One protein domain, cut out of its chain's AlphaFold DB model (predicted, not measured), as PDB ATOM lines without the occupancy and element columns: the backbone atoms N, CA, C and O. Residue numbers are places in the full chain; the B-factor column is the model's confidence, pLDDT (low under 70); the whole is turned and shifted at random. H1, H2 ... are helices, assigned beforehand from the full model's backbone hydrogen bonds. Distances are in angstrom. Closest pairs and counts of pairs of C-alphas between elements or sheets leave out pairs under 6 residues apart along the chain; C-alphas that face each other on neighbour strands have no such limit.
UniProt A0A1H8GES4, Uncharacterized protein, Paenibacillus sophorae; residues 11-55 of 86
ATOM      1  N   GLY A  11     -28.352  23.079  10.516       83.75
ATOM      2  CA  GLY A  11     -29.754  22.861  10.886       83.75
ATOM      3  C   GLY A  11     -30.003  22.497  12.353       83.75
ATOM      4  O   GLY A  11     -31.128  22.138  12.683       83.75
ATOM      5  N   LYS A  12     -28.981  22.555  13.219       77.56
ATOM      6  CA  LYS A  12     -29.121  22.279  14.661       77.56
ATOM      7  C   LYS A  12     -28.765  23.458  15.555       77.56
ATOM      8  O   LYS A  12     -29.255  23.500  16.670       77.56
ATOM      9  N   ASP A  13     -27.940  24.373  15.058       87.31
ATOM     10  CA  ASP A  13     -27.416  25.497  15.838       87.31
ATOM     11  C   ASP A  13     -27.924  26.849  15.275       87.31
ATOM     12  O   ASP A  13     -27.218  27.857  15.313       87.31
ATOM     13  N   GLU A  14     -29.109  26.871  14.647       87.00
ATOM     14  CA  GLU A  14     -29.707  28.113  14.114       87.00
ATOM     15  C   GLU A  14     -30.171  29.052  15.237       87.00
ATOM     16  O   GLU A  14     -30.035  30.265  15.117       87.00
ATOM     17  N   ASP A  15     -30.621  28.489  16.356       84.38
ATOM     18  CA  ASP A  15     -30.931  29.193  17.600       84.38
ATOM     19  C   ASP A  15     -29.703  29.915  18.176       84.38
ATOM     20  O   ASP A  15     -29.789  31.070  18.588       84.38
ATOM     21  N   ILE A  16     -28.530  29.275  18.133       84.81
ATOM     22  CA  ILE A  16     -27.261  29.883  18.553       84.81
ATOM     23  C   ILE A  16     -26.915  31.069  17.648       84.81
ATOM     24  O   ILE A  16     -26.488  32.113  18.142       84.81
ATOM     25  N   LYS A  17     -27.111  30.944  16.328       84.19
ATOM     26  CA  LYS A  17     -26.880  32.063  15.399       84.19
ATOM     27  C   LYS A  17     -27.829  33.219  15.678       84.19
ATOM     28  O   LYS A  17     -27.377  34.357  15.732       84.19
ATOM     29  N   GLU A  18     -29.112  32.928  15.858       86.50
ATOM     30  CA  GLU A  18     -30.125  33.938  16.151       86.50
ATOM     31  C   GLU A  18     -29.831  34.653  17.475       86.50
ATOM     32  O   GLU A  18     -29.846  35.883  17.526       86.50
ATOM     33  N   GLY A  19     -29.466  33.910  18.521       85.50
ATOM     34  CA  GLY A  19     -29.055  34.480  19.804       85.50
ATOM     35  C   GLY A  19     -27.812  35.365  19.687       85.50
ATOM     36  O   GLY A  19     -27.794  36.473  20.215       85.50
ATOM     37  N   MET A  20     -26.799  34.928  18.933       83.62
ATOM     38  CA  MET A  20     -25.582  35.713  18.681       83.62
ATOM     39  C   MET A  20     -25.834  36.970  17.835       83.62
ATOM     40  O   MET A  20     -25.094  37.944  17.955       83.62
ATOM     41  N   MET A  21     -26.848  36.977  16.967       86.62
ATOM     42  CA  MET A  21     -27.232  38.168  16.195       86.62
ATOM     43  C   MET A  21     -28.026  39.181  17.029       86.62
ATOM     44  O   MET A  21     -27.991  40.370  16.725       86.62
ATOM     45  N   ASN A  22     -28.704  38.724  18.084       91.12
ATOM     46  CA  ASN A  22     -29.609  39.523  18.909       91.12
ATOM     47  C   ASN A  22     -29.061  39.759  20.325       91.12
ATOM     48  O   ASN A  22     -29.797  39.683  21.312       91.12
ATOM     49  N   LEU A  23     -27.761  40.039  20.437       86.19
ATOM     50  CA  LEU A  23     -27.154  40.331  21.729       86.19
ATOM     51  C   LEU A  23     -27.563  41.714  22.264       86.19
ATOM     52  O   LEU A  23     -27.781  42.649  21.485       86.19
ATOM     53  N   PRO A  24     -27.646  41.875  23.598       90.38
ATOM     54  CA  PRO A  24     -27.818  43.181  24.213       90.38
ATOM     55  C   PRO A  24     -26.731  44.176  23.768       90.38
ATOM     56  O   PRO A  24     -25.590  43.773  23.563       90.38
ATOM     57  N   PRO A  25     -27.012  45.493  23.723       87.44
ATOM     58  CA  PRO A  25     -26.061  46.493  23.214       87.44
ATOM     59  C   PRO A  25     -24.719  46.572  23.960       87.44
ATOM     60  O   PRO A  25     -23.766  47.153  23.454       87.44
ATOM     61  N   HIS A  26     -24.671  46.052  25.185       90.25
ATOM     62  CA  HIS A  26     -23.503  46.062  26.063       90.25
ATOM     63  C   HIS A  26     -22.765  44.715  26.095       90.25
ATOM     64  O   HIS A  26     -21.888  44.544  26.936       90.25
ATOM     65  N   TYR A  27     -23.159  43.755  25.257       86.25
ATOM     66  CA  TYR A  27     -22.668  42.382  25.293       86.25
ATOM     67  C   TYR A  27     -22.202  41.967  23.897       86.25
ATOM     68  O   TYR A  27     -22.939  42.132  22.924       86.25
ATOM     69  N   ASP A  28     -20.981  41.449  23.784       88.25
ATOM     70  CA  ASP A  28     -20.409  41.041  22.500       88.25
ATOM     71  C   ASP A  28     -20.290  39.511  22.351       88.25
ATOM     72  O   ASP A  28     -20.550  38.733  23.272       88.25
ATOM     73  N   HIS A  29     -19.906  39.046  21.156       86.25
ATOM     74  CA  HIS A  29     -19.698  37.611  20.906       86.25
ATOM     75  C   HIS A  29     -18.605  37.009  21.797       86.25
ATOM     76  O   HIS A  29     -18.675  35.828  22.141       86.25
ATOM     77  N   SER A  30     -17.601  37.801  22.179       85.06
ATOM     78  CA  SER A  30     -16.507  37.346  23.038       85.06
ATOM     79  C   SER A  30     -16.995  37.088  24.461       85.06
ATOM     80  O   SER A  30     -16.540  36.132  25.089       85.06
ATOM     81  N   ASP A  31     -17.931  37.891  24.963       85.12
ATOM     82  CA  ASP A  31     -18.558  37.716  26.269       85.12
ATOM     83  C   ASP A  31     -19.348  36.409  26.330       85.12
ATOM     84  O   ASP A  31     -19.133  35.613  27.249       85.12
ATOM     85  N   VAL A  32     -20.152  36.120  25.298       86.25
ATOM     86  CA  VAL A  32     -20.898  34.854  25.204       86.25
ATOM     87  C   VAL A  32     -19.947  33.658  25.245       86.25
ATOM     88  O   VAL A  32     -20.164  32.705  25.993       86.25
ATOM     89  N   VAL A  33     -18.872  33.697  24.450       84.25
ATOM     90  CA  VAL A  33     -17.887  32.606  24.399       84.25
ATOM     91  C   VAL A  33     -17.178  32.452  25.745       84.25
ATOM     92  O   VAL A  33     -16.966  31.330  26.204       84.25
ATOM     93  N   ARG A  34     -16.845  33.561  26.412       86.62
ATOM     94  CA  ARG A  34     -16.187  33.546  27.721       86.62
ATOM     95  C   ARG A  34     -17.072  32.901  28.781       86.62
ATOM     96  O   ARG A  34     -16.583  32.082  29.559       86.62
ATOM     97  N   ASP A  35     -18.356  33.232  28.802       84.00
ATOM     98  CA  ASP A  35     -19.294  32.672  29.771       84.00
ATOM     99  C   ASP A  35     -19.626  31.210  29.460       84.00
ATOM    100  O   ASP A  35     -19.643  30.388  30.377       84.00
ATOM    101  N   ALA A  36     -19.749  30.836  28.182       83.31
ATOM    102  CA  ALA A  36     -19.889  29.440  27.773       83.31
ATOM    103  C   ALA A  36     -18.681  28.589  28.204       83.31
ATOM    104  O   ALA A  36     -18.856  27.508  28.765       83.31
ATOM    105  N   LEU A  37     -17.455  29.085  28.007       82.56
ATOM    106  CA  LEU A  37     -16.236  28.402  28.451       82.56
ATOM    107  C   LEU A  37     -16.150  28.316  29.974       82.56
ATOM    108  O   LEU A  37     -15.746  27.286  30.507       82.56
ATOM    109  N   ARG A  38     -16.548  29.370  30.694       81.00
ATOM    110  CA  ARG A  38     -16.601  29.334  32.160       81.00
ATOM    111  C   ARG A  38     -17.593  28.295  32.661       81.00
ATOM    112  O   ARG A  38     -17.249  27.542  33.563       81.00
ATOM    113  N   LEU A  39     -18.784  28.235  32.070       80.38
ATOM    114  CA  LEU A  39     -19.793  27.233  32.407       80.38
ATOM    115  C   LEU A  39     -19.304  25.818  32.089       80.38
ATOM    116  O   LEU A  39     -19.492  24.916  32.901       80.38
ATOM    117  N   LEU A  40     -18.639  25.629  30.947       80.44
ATOM    118  CA  LEU A  40     -18.070  24.342  30.550       80.44
ATOM    119  C   LEU A  40     -16.973  23.874  31.519       80.44
ATOM    120  O   LEU A  40     -16.958  22.710  31.906       80.44
ATOM    121  N   LEU A  41     -16.059  24.769  31.908       79.25
ATOM    122  CA  LEU A  41     -14.875  24.425  32.703       79.25
ATOM    123  C   LEU A  41     -15.122  24.425  34.217       79.25
ATOM    124  O   LEU A  41     -14.467  23.682  34.944       79.25
ATOM    125  N   PHE A  42     -16.030  25.268  34.709       80.06
ATOM    126  CA  PHE A  42     -16.250  25.484  36.145       80.06
ATOM    127  C   PHE A  42     -17.677  25.143  36.607       80.06
ATOM    128  O   PHE A  42     -17.979  25.238  37.799       80.06
ATOM    129  N   GLY A  43     -18.549  24.715  35.689       73.25
ATOM    130  CA  GLY A  43     -19.942  24.385  35.974       73.25
ATOM    131  C   GLY A  43     -20.800  25.606  36.318       73.25
ATOM    132  O   GLY A  43     -20.408  26.756  36.141       73.25
ATOM    133  N   THR A  44     -21.999  25.350  36.843       62.81
ATOM    134  CA  THR A  44     -22.995  26.373  37.216       62.81
ATOM    135  C   THR A  44     -22.807  26.934  38.625       62.81
ATOM    136  O   THR A  44     -23.684  27.640  39.123       62.81
ATOM    137  N   THR A  45     -21.693  26.630  39.304       54.75
ATOM    138  CA  THR A  45     -21.465  27.189  40.641       54.75
ATOM    139  C   THR A  45     -21.301  28.707  40.529       54.75
ATOM    140  O   THR A  45     -20.395  29.168  39.831       54.75
ATOM    141  N   PRO A  46     -22.165  29.509  41.182       46.09
ATOM    142  CA  PRO A  46     -22.040  30.954  41.154       46.09
ATOM    143  C   PRO A  46     -20.791  31.318  41.954       46.09
ATOM    144  O   PRO A  46     -20.831  31.451  43.175       46.09
ATOM    145  N   LYS A  47     -19.646  31.444  41.281       47.53
ATOM    146  CA  LYS A  47     -18.495  32.108  41.882       47.53
ATOM    147  C   LYS A  47     -18.868  33.576  42.004       47.53
ATOM    148  O   LYS A  47     -19.025  34.269  41.002       47.53
ATOM    149  N   THR A  48     -19.028  34.034  43.242       39.91
ATOM    150  CA  THR A  48     -18.945  35.447  43.606       39.91
ATOM    151  C   THR A  48     -17.797  36.067  42.818       39.91
ATOM    152  O   THR A  48     -16.664  35.593  42.892       39.91
ATOM    153  N   TYR A  49     -18.101  37.091  42.020       38.91
ATOM    154  CA  TYR A  49     -17.108  37.838  41.259       38.91
ATOM    155  C   TYR A  49     -16.220  38.629  42.229       38.91
ATOM    156  O   TYR A  49     -16.361  39.839  42.389       38.91
ATOM    157  N   THR A  50     -15.285  37.961  42.901       35.38
ATOM    158  CA  THR A  50     -14.051  38.612  43.328       35.38
ATOM    159  C   THR A  50     -13.283  38.910  42.055       35.38
ATOM    160  O   THR A  50     -12.634  38.031  41.486       35.38
ATOM    161  N   PHE A  51     -13.411  40.146  41.579       38.75
ATOM    162  CA  PHE A  51     -12.446  40.740  40.671       38.75
ATOM    163  C   PHE A  51     -11.084  40.643  41.361       38.75
ATOM    164  O   PHE A  51     -10.757  41.437  42.239       38.75
ATOM    165  N   VAL A  52     -10.316  39.608  41.025       40.25
ATOM    166  CA  VAL A  52      -8.886  39.614  41.294       40.25
ATOM    167  C   VAL A  52      -8.337  40.615  40.297       40.25
ATOM    168  O   VAL A  52      -8.350  40.363  39.094       40.25
ATOM    169  N   GLU A  53      -7.960  41.788  40.798       36.72
ATOM    170  CA  GLU A  53      -7.150  42.755  40.071       36.72
ATOM    171  C   GLU A  53      -5.911  42.003  39.563       36.72
ATOM    172  O   GLU A  53      -4.971  41.730  40.311       36.72
ATOM    173  N   VAL A  54      -5.948  41.577  38.297       42.53
ATOM    174  CA  VAL A  54      -4.772  41.049  37.614       42.53
ATOM    175  C   VAL A  54      -3.889  42.261  37.394       42.53
ATOM    176  O   VAL A  54      -4.060  43.005  36.431       42.53
ATOM    177  N   ARG A  55      -2.979  42.502  38.340       33.41
ATOM    178  CA  ARG A  55      -1.856  43.401  38.109       33.41
ATOM    179  C   ARG A  55      -1.054  42.801  36.973       33.41
ATOM    180  O   ARG A  55      -0.358  41.803  37.141       33.41
TER     181      ARG A  55
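What this domain is: This is residues 11 to 55 of the 86 residues of an uncharacterized protein of Paenibacillus sophorae (UniProt A0A1H8GES4). The model is an open zigzag: the longer helix H2 and the shorter H1 make a loose V, near each other only where H1 ends and H2 begins, and from the other end of H2 a bare tail, residues 43 to 55, sticks out. The printed part has 45 residues with two named helices, H1 then H2, and no named strand; it is all helix by class, though under half of the residues, 22, are in named elements. The whole is loose, with a radius of gyration of the C-alphas of 13.4 A, and elongated, spanning 41 by 24 by 16 A.

How they stand to each other: H2, residues 29 to 42, and H1, residues 14 to 21, are close but not clearly touching; their closest C-alphas, those of Met 20 and His 29, are 6.6 A apart. They run opposite ways at a steep tilt of 57 degrees. In both helices every O i to N i+4 pair is within hydrogen-bond range.

Where its parts are: H2 measures 19.8 A from C-alpha 29 at (-19.698, 37.611, 20.906) to C-alpha 42 at (-16.250, 25.484, 36.145). H1 measures 10.6 A, beginning at C-alpha 14 at (-29.707, 28.113, 14.114).

The domain as a whole: The C-alphas farthest apart, those of Gly 11 and Arg 55, are 44.1 A apart. The printed part has no cut, and the link from H1 to H2 is short. Confidence is low, under 70, at residues 44 to 55.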